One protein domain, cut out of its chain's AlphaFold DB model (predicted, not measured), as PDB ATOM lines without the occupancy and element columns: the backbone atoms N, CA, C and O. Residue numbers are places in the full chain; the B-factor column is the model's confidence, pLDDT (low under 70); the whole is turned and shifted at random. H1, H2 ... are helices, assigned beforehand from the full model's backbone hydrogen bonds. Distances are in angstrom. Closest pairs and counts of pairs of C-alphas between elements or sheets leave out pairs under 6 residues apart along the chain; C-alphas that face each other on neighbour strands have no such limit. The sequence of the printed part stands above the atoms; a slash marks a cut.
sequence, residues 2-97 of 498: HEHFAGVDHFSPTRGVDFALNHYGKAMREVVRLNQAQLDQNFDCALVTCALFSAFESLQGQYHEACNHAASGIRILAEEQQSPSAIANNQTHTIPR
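This is residues 2 to 97 of the 498 residues of an uncharacterized protein of Fonsecaea multimorphosa (UniProt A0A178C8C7). Three long helices follow one another in a loose zigzag: H3 and H4 fold together as a helical hairpin, and H1 runs beside H3, near it but not packed closely, with H3 between H1 and H4. The short H2 lies in the turn from H1 to H3, the unnamed residues 2 to 14 loop round at the end where H1 begins, and residues 81 to 91, of which 81 and 82 belong to H4, stick out at the other end before the tail folds back. The printed part has 96 residues, with four named helices in the order H1, H2, H3, H4 and no named strand; the class is all helix, with 60 residues in the named helices. The whole is loose, with a radius of gyration of the C-alphas of 16.1 A, and it spans 53 by 22 by 22 A.

Start at C-alpha 2, at (-7.503, 48.926, 42.881), and pass the stretch to residue 14. Find C-alpha 15 at (-9.335, 35.672, 50.050); from there H1, residues 15 to 33, runs 27.2 A to C-alpha 33 at (3.894, 27.176, 27.897). H2 is residues 36 to 39. H3, residues 43 to 59, runs 24.0 A from its first to its last C-alpha. H4, residues 63 to 82, is the longest helix and runs 28.4 A to C-alpha 82 at (4.255, 46.520, 9.006).

Begin with H1 and look across to H3: they are near each other, with no pair of C-alphas within 8 A but 12 pairs within 10 A. H1 is apart from H2 and from H4. H2 and H3 are close but not clearly touching, and their closest C-alphas are those of Leu 39 and Ala 46, 5.9 A apart. H2 and H4 are apart. H3 and H4 touch, with 29 pairs of C-alphas within 8 A; the closest are those of Ser 54 and Ala 66, 4.1 A apart. They form a helical hairpin, running opposite ways at a shallow tilt of 20 degrees. In H1, H3 and H4 every O i to N i+4 pair is within hydrogen-bond range; H2 is too short for such a pair, and its one O i to N i+3 pair is within range.

The two C-alphas farthest apart are those of His 10 and Ala 88, 53.6 A. Without residues 81 to 91, which stand free, the body of 85 residues spans 44 by 22 by 22 A. The printed part has no cut, and the links H1 to H2, H2 to H3 and H3 to H4 are tight. The mean pLDDT of the printed part is 75.0; look for values under 70 at residues 2 to 18, 35 to 41 and 84 to 92.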
ATOM      1  N   HIS A   2      -8.835  48.361  42.538       41.75
ATOM      2  CA  HIS A   2      -7.503  48.926  42.881       41.75
ATOM      3  C   HIS A   2      -7.025  48.630  44.318       41.75
ATOM      4  O   HIS A   2      -5.905  48.944  44.678       41.75
ATOM      5  N   GLU A   3      -7.849  48.020  45.168       42.47
ATOM      6  CA  GLU A   3      -7.634  48.042  46.631       42.47
ATOM      7  C   GLU A   3      -6.625  47.003  47.162       42.47
ATOM      8  O   GLU A   3      -6.607  46.751  48.357       42.47
ATOM      9  N   HIS A   4      -5.868  46.314  46.297       50.22
ATOM     10  CA  HIS A   4      -5.511  44.913  46.582       50.22
ATOM     11  C   HIS A   4      -4.093  44.450  46.216       50.22
ATOM     12  O   HIS A   4      -3.781  43.288  46.457       50.22
ATOM     13  N   PHE A   5      -3.256  45.279  45.591       43.44
ATOM     14  CA  PHE A   5      -2.014  44.783  44.965       43.44
ATOM     15  C   PHE A   5      -0.731  45.444  45.472       43.44
ATOM     16  O   PHE A   5       0.367  44.963  45.188       43.44
ATOM     17  N   ALA A   6      -0.863  46.503  46.259       37.78
ATOM     18  CA  ALA A   6       0.234  47.290  46.779       37.78
ATOM     19  C   ALA A   6       0.118  47.256  48.317       37.78
ATOM     20  O   ALA A   6      -0.816  47.824  48.873       37.78
ATOM     21  N   GLY A   7       0.973  46.458  48.967       42.16
ATOM     22  CA  GLY A   7       1.050  46.370  50.431       42.16
ATOM     23  C   GLY A   7      -0.092  45.596  51.092       42.16
ATOM     24  O   GLY A   7      -1.167  45.411  50.533       42.16
ATOM     25  N   VAL A   8       0.155  45.066  52.291       40.16
ATOM     26  CA  VAL A   8      -0.855  44.369  53.104       40.16
ATOM     27  C   VAL A   8      -1.848  45.408  53.624       40.16
ATOM     28  O   VAL A   8      -1.700  45.895  54.738       40.16
ATOM     29  N   ASP A   9      -2.836  45.771  52.810       45.06
ATOM     30  CA  ASP A   9      -3.811  46.794  53.171       45.06
ATOM     31  C   ASP A   9      -5.108  46.178  53.716       45.06
ATOM     32  O   ASP A   9      -5.768  45.322  53.121       45.06
ATOM     33  N   HIS A  10      -5.454  46.650  54.909       47.59
ATOM     34  CA  HIS A  10      -6.545  46.257  55.792       47.59
ATOM     35  C   HIS A  10      -7.947  46.577  55.235       47.59
ATOM     36  O   HIS A  10      -8.790  47.025  55.989       47.59
ATOM     37  N   PHE A  11      -8.240  46.447  53.939       49.19
ATOM     38  CA  PHE A  11      -9.505  46.958  53.362       49.19
ATOM     39  C   PHE A  11     -10.328  45.918  52.594       49.19
ATOM     40  O   PHE A  11     -11.426  46.217  52.127       49.19
ATOM     41  N   SER A  12      -9.853  44.673  52.513       43.88
ATOM     42  CA  SER A  12     -10.553  43.566  51.857       43.88
ATOM     43  C   SER A  12     -10.244  42.233  52.538       43.88
ATOM     44  O   SER A  12      -9.140  42.058  53.061       43.88
ATOM     45  N   PRO A  13     -11.183  41.266  52.569       50.19
ATOM     46  CA  PRO A  13     -10.880  39.930  53.061       50.19
ATOM     47  C   PRO A  13      -9.738  39.312  52.240       50.19
ATOM     48  O   PRO A  13      -9.809  39.245  51.014       50.19
ATOM     49  N   THR A  14      -8.719  38.792  52.930       54.12
ATOM     50  CA  THR A  14      -7.499  38.144  52.394       54.12
ATOM     51  C   THR A  14      -7.742  37.230  51.184       54.12
ATOM     52  O   THR A  14      -6.950  37.199  50.248       54.12
ATOM     53  N   ARG A  15      -8.906  36.571  51.135       54.94
ATOM     54  CA  ARG A  15      -9.335  35.672  50.050       54.94
ATOM     55  C   ARG A  15      -9.389  36.313  48.651       54.94
ATOM     56  O   ARG A  15      -9.229  35.589  47.671       54.94
ATOM     57  N   GLY A  16      -9.648  37.618  48.531       57.91
ATOM     58  CA  GLY A  16      -9.753  38.302  47.230       57.91
ATOM     59  C   GLY A  16      -8.397  38.532  46.549       57.91
ATOM     60  O   GLY A  16      -8.266  38.328  45.341       57.91
ATOM     61  N   VAL A  17      -7.379  38.891  47.337       64.06
ATOM     62  CA  VAL A  17      -5.994  39.096  46.876       64.06
ATOM     63  C   VAL A  17      -5.379  37.764  46.442       64.06
ATOM     64  O   VAL A  17      -4.837  37.655  45.341       64.06
ATOM     65  N   ASP A  18      -5.564  36.723  47.259       69.44
ATOM     66  CA  ASP A  18      -5.079  35.369  46.973       69.44
ATOM     67  C   ASP A  18      -5.661  34.815  45.665       69.44
ATOM     68  O   ASP A  18      -4.965  34.158  44.886       69.44
ATOM     69  N   PHE A  19      -6.937  35.102  45.387       76.62
ATOM     70  CA  PHE A  19      -7.581  34.710  44.136       76.62
ATOM     71  C   PHE A  19      -6.907  35.373  42.929       76.62
ATOM     72  O   PHE A  19      -6.534  34.680  41.979       76.62
ATOM     73  N   ALA A  20      -6.719  36.693  42.967       75.19
ATOM     74  CA  ALA A  20      -6.144  37.423  41.847       75.19
ATOM     75  C   ALA A  20      -4.684  37.025  41.579       75.19
ATOM     76  O   ALA A  20      -4.340  36.733  40.434       75.19
ATOM     77  N   LEU A  21      -3.853  36.921  42.623       79.25
ATOM     78  CA  LEU A  21      -2.457  36.487  42.493       79.25
ATOM     79  C   LEU A  21      -2.346  35.046  41.978       79.25
ATOM     80  O   LEU A  21      -1.484  34.741  41.153       79.25
ATOM     81  N   ASN A  22      -3.254  34.154  42.390       80.94
ATOM     82  CA  ASN A  22      -3.300  32.792  41.861       80.94
ATOM     83  C   ASN A  22      -3.639  32.774  40.362       80.94
ATOM     84  O   ASN A  22      -3.011  32.043  39.595       80.94
ATOM     85  N   HIS A  23      -4.610  33.580  39.921       82.00
ATOM     86  CA  HIS A  23      -4.967  33.684  38.505       82.00
ATOM     87  C   HIS A  23      -3.865  34.334  37.663       82.00
ATOM     88  O   HIS A  23      -3.553  33.809  36.595       82.00
ATOM     89  N   TYR A  24      -3.216  35.381  38.172       83.69
ATOM     90  CA  TYR A  24      -2.023  35.970  37.564       83.69
ATOM     91  C   TYR A  24      -0.908  34.920  37.404       83.69
ATOM     92  O   TYR A  24      -0.402  34.704  36.304       83.69
ATOM     93  N   GLY A  25      -0.599  34.163  38.465       81.19
ATOM     94  CA  GLY A  25       0.421  33.114  38.414       81.19
ATOM     95  C   GLY A  25       0.068  31.965  37.461       81.19
ATOM     96  O   GLY A  25       0.954  31.390  36.830       81.19
ATOM     97  N   LYS A  26      -1.221  31.621  37.326       84.44
ATOM     98  CA  LYS A  26      -1.698  30.667  36.308       84.44
ATOM     99  C   LYS A  26      -1.491  31.216  34.898       84.44
ATOM    100  O   LYS A  26      -0.952  30.492  34.071       84.44
ATOM    101  N   ALA A  27      -1.865  32.471  34.648       84.31
ATOM    102  CA  ALA A  27      -1.693  33.114  33.350       84.31
ATOM    103  C   ALA A  27      -0.215  33.155  32.932       84.31
ATOM    104  O   ALA A  27       0.106  32.735  31.826       84.31
ATOM    105  N   MET A  28       0.691  33.543  33.838       79.06
ATOM    106  CA  MET A  28       2.138  33.538  33.576       79.06
ATOM    107  C   MET A  28       2.648  32.155  33.162       79.06
ATOM    108  O   MET A  28       3.389  32.028  32.189       79.06
ATOM    109  N   ARG A  29       2.223  31.094  33.864       83.50
ATOM    110  CA  ARG A  29       2.606  29.719  33.511       83.50
ATOM    111  C   ARG A  29       2.091  29.309  32.138       83.50
ATOM    112  O   ARG A  29       2.830  28.662  31.408       83.50
ATOM    113  N   GLU A  30       0.858  29.659  31.787       83.00
ATOM    114  CA  GLU A  30       0.307  29.324  30.470       83.00
ATOM    115  C   GLU A  30       1.008  30.094  29.346       83.00
ATOM    116  O   GLU A  30       1.346  29.497  28.331       83.00
ATOM    117  N   VAL A  31       1.334  31.372  29.550       78.88
ATOM    118  CA  VAL A  31       2.063  32.182  28.560       78.88
ATOM    119  C   VAL A  31       3.463  31.632  28.297       78.88
ATOM    120  O   VAL A  31       3.874  31.555  27.146       78.88
ATOM    121  N   VAL A  32       4.164  31.162  29.331       75.69
ATOM    122  CA  VAL A  32       5.463  30.478  29.176       75.69
ATOM    123  C   VAL A  32       5.326  29.121  28.467       75.69
ATOM    124  O   VAL A  32       6.278  28.646  27.850       75.69
ATOM    125  N   ARG A  33       4.162  28.465  28.560       74.38
ATOM    126  CA  ARG A  33       3.894  27.176  27.897       74.38
ATOM    127  C   ARG A  33       3.473  27.322  26.440       74.38
ATOM    128  O   ARG A  33       3.660  26.370  25.683       74.38
ATOM    129  N   LEU A  34       2.899  28.461  26.057       70.75
ATOM    130  CA  LEU A  34       2.653  28.783  24.657       70.75
ATOM    131  C   LEU A  34       4.002  28.886  23.947       70.75
ATOM    132  O   LEU A  34       4.887  29.626  24.370       70.75
ATOM    133  N   ASN A  35       4.187  28.111  22.880       63.91
ATOM    134  CA  ASN A  35       5.430  28.193  22.125       63.91
ATOM    135  C   ASN A  35       5.482  29.541  21.387       63.91
ATOM    136  O   ASN A  35       4.447  30.027  20.932       63.91
ATOM    137  N   GLN A  36       6.672  30.122  21.225       62.88
ATOM    138  CA  GLN A  36       6.852  31.453  20.627       62.88
ATOM    139  C   GLN A  36       6.194  31.542  19.237       62.88
ATOM    140  O   GLN A  36       5.391  32.431  18.986       62.88
ATOM    141  N   ALA A  37       6.332  30.482  18.431       62.31
ATOM    142  CA  ALA A  37       5.671  30.348  17.130       62.31
ATOM    143  C   ALA A  37       4.124  30.384  17.164       62.31
ATOM    144  O   ALA A  37       3.505  30.654  16.139       62.31
ATOM    145  N   GLN A  38       3.480  30.072  18.296       65.81
ATOM    146  CA  GLN A  38       2.019  30.150  18.461       65.81
ATOM    147  C   GLN A  38       1.557  31.556  18.864       65.81
ATOM    148  O   GLN A  38       0.470  31.968  18.465       65.81
ATOM    149  N   LEU A  39       2.370  32.284  19.635       64.12
ATOM    150  CA  LEU A  39       2.127  33.689  19.974       64.12
ATOM    151  C   LEU A  39       2.362  34.590  18.757       64.12
ATOM    152  O   LEU A  39       1.530  35.449  18.480       64.12
ATOM    153  N   ASP A  40       3.405  34.307  17.975       58.81
ATOM    154  CA  ASP A  40       3.715  35.010  16.722       58.81
ATOM    155  C   ASP A  40       2.606  34.832  15.662       58.81
ATOM    156  O   ASP A  40       2.450  35.648  14.759       58.81
ATOM    157  N   GLN A  41       1.797  33.769  15.771       63.94
ATOM    158  CA  GLN A  41       0.624  33.534  14.918       63.94
ATOM    159  C   GLN A  41      -0.671  34.146  15.477       63.94
ATOM    160  O   GLN A  41      -1.670  34.201  14.760       63.94
ATOM    161  N   ASN A  42      -0.685  34.594  16.738       75.69
ATOM    162  CA  ASN A  42      -1.874  35.096  17.428       75.69
ATOM    163  C   ASN A  42      -1.595  36.432  18.137       75.69
ATOM    164  O   ASN A  42      -1.591  36.522  19.372       75.69
ATOM    165  N   PHE A  43      -1.398  37.474  17.322       79.94
ATOM    166  CA  PHE A  43      -1.140  38.853  17.749       79.94
ATOM    167  C   PHE A  43      -2.123  39.345  18.819       79.94
ATOM    168  O   PHE A  43      -1.700  39.933  19.810       79.94
ATOM    169  N   ASP A  44      -3.422  39.055  18.687       82.81
ATOM    170  CA  ASP A  44      -4.436  39.489  19.659       82.81
ATOM    171  C   ASP A  44      -4.176  38.927  21.060       82.81
ATOM    172  O   ASP A  44      -4.211  39.667  22.044       82.81
ATOM    173  N   CYS A  45      -3.879  37.629  21.166       83.81
ATOM    174  CA  CYS A  45      -3.590  37.008  22.455       83.81
ATOM    175  C   CYS A  45      -2.321  37.599  23.083       83.81
ATOM    176  O   CYS A  45      -2.319  37.912  24.276       83.81
ATOM    177  N   ALA A  46      -1.272  37.808  22.284       87.19
ATOM    178  CA  ALA A  46      -0.018  38.388  22.751       87.19
ATOM    179  C   ALA A  46      -0.193  39.845  23.224       87.19
ATOM    180  O   ALA A  46       0.272  40.201  24.309       87.19
ATOM    181  N   LEU A  47      -0.923  40.667  22.466       90.38
ATOM    182  CA  LEU A  47      -1.195  42.068  22.798       90.38
ATOM    183  C   LEU A  47      -2.045  42.200  24.063       90.38
ATOM    184  O   LEU A  47      -1.703  42.977  24.952       90.38
ATOM    185  N   VAL A  48      -3.111  41.406  24.192       90.50
ATOM    186  CA  VAL A  48      -3.947  41.384  25.405       90.50
ATOM    187  C   VAL A  48      -3.143  40.944  26.616       90.50
ATOM    188  O   VAL A  48      -3.259  41.535  27.686       90.50
ATOM    189  N   THR A  49      -2.297  39.931  26.445       90.19
ATOM    190  CA  THR A  49      -1.413  39.442  27.502       90.19
ATOM    191  C   THR A  49      -0.446  40.536  27.957       90.19
ATOM    192  O   THR A  49      -0.346  40.797  29.155       90.19
ATOM    193  N   CYS A  50       0.208  41.233  27.020       93.50
ATOM    194  CA  CYS A  50       1.091  42.357  27.331       93.50
ATOM    195  C   CYS A  50       0.340  43.494  28.041       93.50
ATOM    196  O   CYS A  50       0.831  44.018  29.039       93.50
ATOM    197  N   ALA A  51      -0.862  43.846  27.575       93.62
ATOM    198  CA  ALA A  51      -1.667  44.904  28.177       93.62
ATOM    199  C   ALA A  51      -2.102  44.564  29.611       93.62
ATOM    200  O   ALA A  51      -1.943  45.378  30.524       93.62
ATOM    201  N   LEU A  52      -2.596  43.341  29.829       92.62
ATOM    202  CA  LEU A  52      -3.012  42.876  31.149       92.62
ATOM    203  C   LEU A  52      -1.829  42.793  32.110       92.62
ATOM    204  O   LEU A  52      -1.934  43.318  33.217       92.62
ATOM    205  N   PHE A  53      -0.706  42.188  31.713       93.31
ATOM    206  CA  PHE A  53       0.461  42.125  32.592       93.31
ATOM    207  C   PHE A  53       1.025  43.508  32.889       93.31
ATOM    208  O   PHE A  53       1.251  43.804  34.054       93.31
ATOM    209  N   SER A  54       1.119  44.404  31.905       94.94
ATOM    210  CA  SER A  54       1.513  45.795  32.154       94.94
ATOM    211  C   SER A  54       0.626  46.469  33.213       94.94
ATOM    212  O   SER A  54       1.128  47.119  34.135       94.94
ATOM    213  N   ALA A  55      -0.695  46.283  33.134       93.94
ATOM    214  CA  ALA A  55      -1.630  46.815  34.122       93.94
ATOM    215  C   ALA A  55      -1.482  46.147  35.502       93.94
ATOM    216  O   ALA A  55      -1.497  46.841  36.517       93.94
ATOM    217  N   PHE A  56      -1.307  44.822  35.562       90.94
ATOM    218  CA  PHE A  56      -1.111  44.084  36.815       90.94
ATOM    219  C   PHE A  56       0.215  44.422  37.503       90.94
ATOM    220  O   PHE A  56       0.229  44.604  38.719       90.94
ATOM    221  N   GLU A  57       1.308  44.549  36.755       92.62
ATOM    222  CA  GLU A  57       2.602  44.980  37.289       92.62
ATOM    223  C   GLU A  57       2.520  46.415  37.817       92.62
ATOM    224  O   GLU A  57       2.948  46.694  38.937       92.62
ATOM    225  N   SER A  58       1.857  47.312  37.075       93.75
ATOM    226  CA  SER A  58       1.571  48.677  37.537       93.75
ATOM    227  C   SER A  58       0.756  48.664  38.836       93.75
ATOM    228  O   SER A  58       1.091  49.355  39.797       93.75
ATOM    229  N   LEU A  59      -0.275  47.818  38.929       89.19
ATOM    230  CA  LEU A  59      -1.070  47.605  40.146       89.19
ATOM    231  C   LEU A  59      -0.260  47.038  41.320       89.19
ATOM    232  O   LEU A  59      -0.580  47.318  42.473       89.19
ATOM    233  N   GLN A  60       0.808  46.290  41.064       87.06
ATOM    234  CA  GLN A  60       1.708  45.788  42.105       87.06
ATOM    235  C   GLN A  60       2.862  46.746  42.433       87.06
ATOM    236  O   GLN A  60       3.677  46.462  43.319       87.06
ATOM    237  N   GLY A  61       2.944  47.885  41.739       91.12
ATOM    238  CA  GLY A  61       4.044  48.836  41.860       91.12
ATOM    239  C   GLY A  61       5.356  48.318  41.264       91.12
ATOM    240  O   GLY A  61       6.418  48.803  41.634       91.12
ATOM    241  N   GLN A  62       5.311  47.316  40.384       93.44
ATOM    242  CA  GLN A  62       6.472  46.750  39.693       93.44
ATOM    243  C   GLN A  62       6.656  47.419  38.325       93.44
ATOM    244  O   GLN A  62       6.551  46.795  37.271       93.44
ATOM    245  N   TYR A  63       6.920  48.726  38.327       95.38
ATOM    246  CA  TYR A  63       6.897  49.523  37.096       95.38
ATOM    247  C   TYR A  63       7.966  49.134  36.067       95.38
ATOM    248  O   TYR A  63       7.737  49.301  34.876       95.38
ATOM    249  N   HIS A  64       9.100  48.562  36.493       95.88
ATOM    250  CA  HIS A  64      10.100  48.039  35.553       95.88
ATOM    251  C   HIS A  64       9.516  46.925  34.669       95.88
ATOM    252  O   HIS A  64       9.631  46.976  33.446       95.88
ATOM    253  N   GLU A  65       8.823  45.960  35.278       95.19
ATOM    254  CA  GLU A  65       8.170  44.872  34.546       95.19
ATOM    255  C   GLU A  65       6.976  45.387  33.732       95.19
ATOM    256  O   GLU A  65       6.779  44.970  32.590       95.19
ATOM    257  N   ALA A  66       6.230  46.365  34.260       95.88
ATOM    258  CA  ALA A  66       5.157  47.021  33.514       95.88
ATOM    259  C   ALA A  66       5.670  47.637  32.200       95.88
ATOM    260  O   ALA A  66       5.109  47.379  31.133       95.88
ATOM    261  N   CYS A  67       6.778  48.383  32.257       96.38
ATOM    262  CA  CYS A  67       7.429  48.952  31.078       96.38
ATOM    263  C   CYS A  67       7.910  47.871  30.098       96.38
ATOM    264  O   CYS A  67       7.700  48.010  28.894       96.38
ATOM    265  N   ASN A  68       8.487  46.766  30.586       95.06
ATOM    266  CA  ASN A  68       8.934  45.657  29.733       95.06
ATOM    267  C   ASN A  68       7.765  45.006  28.967       95.06
ATOM    268  O   ASN A  68       7.885  44.718  27.768       95.06
ATOM    269  N   HIS A  69       6.618  44.807  29.626       94.75
ATOM    270  CA  HIS A  69       5.408  44.286  28.987       94.75
ATOM    271  C   HIS A  69       4.819  45.275  27.979       94.75
ATOM    272  O   HIS A  69       4.486  44.877  26.859       94.75
ATOM    273  N   ALA A  70       4.737  46.560  28.334       95.00
ATOM    274  CA  ALA A  70       4.273  47.607  27.430       95.00
ATOM    275  C   ALA A  70       5.149  47.697  26.172       95.00
ATOM    276  O   ALA A  70       4.627  47.660  25.060       95.00
ATOM    277  N   ALA A  71       6.475  47.717  26.332       94.38
ATOM    278  CA  ALA A  71       7.424  47.769  25.222       94.38
ATOM    279  C   ALA A  71       7.339  46.538  24.310       94.38
ATOM    280  O   ALA A  71       7.408  46.663  23.087       94.38
ATOM    281  N   SER A  72       7.145  45.347  24.882       93.06
ATOM    282  CA  SER A  72       6.930  44.125  24.100       93.06
ATOM    283  C   SER A  72       5.646  44.215  23.269       93.06
ATOM    284  O   SER A  72       5.682  43.956  22.068       93.06
ATOM    285  N   GLY A  73       4.537  44.657  23.870       92.56
ATOM    286  CA  GLY A  73       3.270  44.850  23.158       92.56
ATOM    287  C   GLY A  73       3.348  45.921  22.065       92.56
ATOM    288  O   GLY A  73       2.852  45.702  20.964       92.56
ATOM    289  N   ILE A  74       4.053  47.024  22.322       92.25
ATOM    290  CA  ILE A  74       4.352  48.079  21.340       92.25
ATOM    291  C   ILE A  74       5.086  47.510  20.116       92.25
ATOM    292  O   ILE A  74       4.694  47.786  18.983       92.25
ATOM    293  N   ARG A  75       6.115  46.678  20.318       90.69
ATOM    294  CA  ARG A  75       6.854  46.052  19.207       90.69
ATOM    295  C   ARG A  75       5.996  45.084  18.406       90.69
ATOM    296  O   ARG A  75       6.007  45.161  17.184       90.69
ATOM    297  N   ILE A  76       5.238  44.226  19.087       89.25
ATOM    298  CA  ILE A  76       4.324  43.270  18.448       89.25
ATOM    299  C   ILE A  76       3.292  44.020  17.594       89.25
ATOM    300  O   ILE A  76       3.047  43.653  16.448       89.25
ATOM    301  N   LEU A  77       2.727  45.107  18.131       88.06
ATOM    302  CA  LEU A  77       1.770  45.945  17.417       88.06
ATOM    303  C   LEU A  77       2.404  46.590  16.178       88.06
ATOM    304  O   LEU A  77       1.801  46.591  15.110       88.06
ATOM    305  N   ALA A  78       3.619  47.124  16.296       88.06
ATOM    306  CA  ALA A  78       4.307  47.733  15.164       88.06
ATOM    307  C   ALA A  78       4.684  46.713  14.076       88.06
ATOM    308  O   ALA A  78       4.551  47.013  12.889       88.06
ATOM    309  N   GLU A  79       5.115  45.511  14.463       86.12
ATOM    310  CA  GLU A  79       5.425  44.417  13.538       86.12
ATOM    311  C   GLU A  79       4.183  43.969  12.757       86.12
ATOM    312  O   GLU A  79       4.234  43.818  11.535       86.12
ATOM    313  N   GLU A  80       3.039  43.845  13.433       83.94
ATOM    314  CA  GLU A  80       1.770  43.518  12.786       83.94
ATOM    315  C   GLU A  80       1.351  44.587  11.764       83.94
ATOM    316  O   GLU A  80       0.981  44.249  10.639       83.94
ATOM    317  N   GLN A  81       1.469  45.876  12.112       80.69
ATOM    318  CA  GLN A  81       1.139  46.993  11.213       80.69
ATOM    319  C   GLN A  81       2.048  47.061   9.978       80.69
ATOM    320  O   GLN A  81       1.644  47.572   8.934       80.69
ATOM    321  N   GLN A  82       3.280  46.566  10.096       79.00
ATOM    322  CA  GLN A  82       4.255  46.520   9.006       79.00
ATOM    323  C   GLN A  82       4.125  45.256   8.145       79.00
ATOM    324  O   GLN A  82       4.692  45.196   7.052       79.00
ATOM    325  N   SER A  83       3.374  44.249   8.602       75.00
ATOM    326  CA  SER A  83       3.221  42.985   7.890       75.00
ATOM    327  C   SER A  83       2.374  43.157   6.615       75.00
ATOM    328  O   SER A  83       1.218  43.582   6.697       75.00
ATOM    329  N   PRO A  84       2.869  42.748   5.424       56.88
ATOM    330  CA  PRO A  84       2.127  42.818   4.156       56.88
ATOM    331  C   PRO A  84       0.769  42.096   4.178       56.88
ATOM    332  O   PRO A  84      -0.107  42.372   3.359       56.88
ATOM    333  N   SER A  85       0.593  41.168   5.122       56.31
ATOM    334  CA  SER A  85      -0.621  40.370   5.316       56.31
ATOM    335  C   SER A  85      -1.766  41.150   5.977       56.31
ATOM    336  O   SER A  85      -2.923  40.763   5.805       56.31
ATOM    337  N   ALA A  86      -1.474  42.249   6.688       54.44
ATOM    338  CA  ALA A  86      -2.474  43.085   7.362       54.44
ATOM    339  C   ALA A  86      -3.374  43.849   6.373       54.44
ATOM    340  O   ALA A  86      -4.521  44.163   6.676       54.44
ATOM    341  N   ILE A  87      -2.880  44.103   5.156       50.25
ATOM    342  CA  ILE A  87      -3.624  44.794   4.089       50.25
ATOM    343  C   ILE A  87      -4.494  43.804   3.284       50.25
ATOM    344  O   ILE A  87      -5.445  44.212   2.618       50.25
ATOM    345  N   ALA A  88      -4.190  42.500   3.341       46.75
ATOM    346  CA  ALA A  88      -4.777  41.484   2.463       46.75
ATOM    347  C   ALA A  88      -5.809  40.559   3.134       46.75
ATOM    348  O   ALA A  88      -6.608  39.950   2.423       46.75
ATOM    349  N   ASN A  89      -5.827  40.439   4.466       45.94
ATOM    350  CA  ASN A  89      -6.726  39.512   5.152       45.94
ATOM    351  C   ASN A  89      -7.785  40.232   5.991       45.94
ATOM    352  O   ASN A  89      -7.466  41.031   6.864       45.94
ATOM    353  N   ASN A  90      -9.044  39.825   5.801       49.31
ATOM    354  CA  ASN A  90     -10.131  39.964   6.773       49.31
ATOM    355  C   ASN A  90      -9.802  39.150   8.047       49.31
ATOM    356  O   ASN A  90     -10.487  38.175   8.355       49.31
ATOM    357  N   GLN A  91      -8.715  39.478   8.751       59.06
ATOM    358  CA  GLN A  91      -8.423  38.887  10.050       59.06
ATOM    359  C   GLN A  91      -9.521  39.336  11.009       59.06
ATOM    360  O   GLN A  91      -9.696  40.518  11.302       59.06
ATOM    361  N   THR A  92     -10.325  38.377  11.456       59.84
ATOM    362  CA  THR A  92     -11.313  38.604  12.503       59.84
ATOM    363  C   THR A  92     -10.561  38.786  13.813       59.84
ATOM    364  O   THR A  92     -10.218  37.802  14.471       59.84
ATOM    365  N   HIS A  93     -10.272  40.035  14.166       70.88
ATOM    366  CA  HIS A  93      -9.724  40.350  15.477       70.88
ATOM    367  C   HIS A  93     -10.778  40.078  16.548       70.88
ATOM    368  O   HIS A  93     -11.946  40.451  16.406       70.88
ATOM    369  N   THR A  94     -10.367  39.424  17.631       75.81
ATOM    370  CA  THR A  94     -11.249  39.149  18.776       75.81
ATOM    371  C   THR A  94     -11.523  40.429  19.567       75.81
ATOM    372  O   THR A  94     -12.576  40.564  20.188       75.81
ATOM    373  N   ILE A  95     -10.583  41.381  19.528       80.56
ATOM    374  CA  ILE A  95     -10.675  42.690  20.181       80.56
ATOM    375  C   ILE A  95     -10.454  43.783  19.132       80.56
ATOM    376  O   ILE A  95      -9.561  43.625  18.297       80.56
ATOM    377  N   PRO A  96     -11.210  44.898  19.164       82.69
ATOM    378  CA  PRO A  96     -10.956  46.021  18.272       82.69
ATOM    379  C   PRO A  96      -9.493  46.473  18.365       82.69
ATOM    380  O   PRO A  96      -9.010  46.877  19.424       82.69
ATOM    381  N   ARG A  97      -8.772  46.415  17.238       82.88
ATOM    382  CA  ARG A  97      -7.351  46.793  17.167       82.88
ATOM    383  C   ARG A  97      -7.116  48.238  17.620       82.88
ATOM    384  O   ARG A  97      -6.064  48.533  18.182       82.88
TER     385      ARG A  97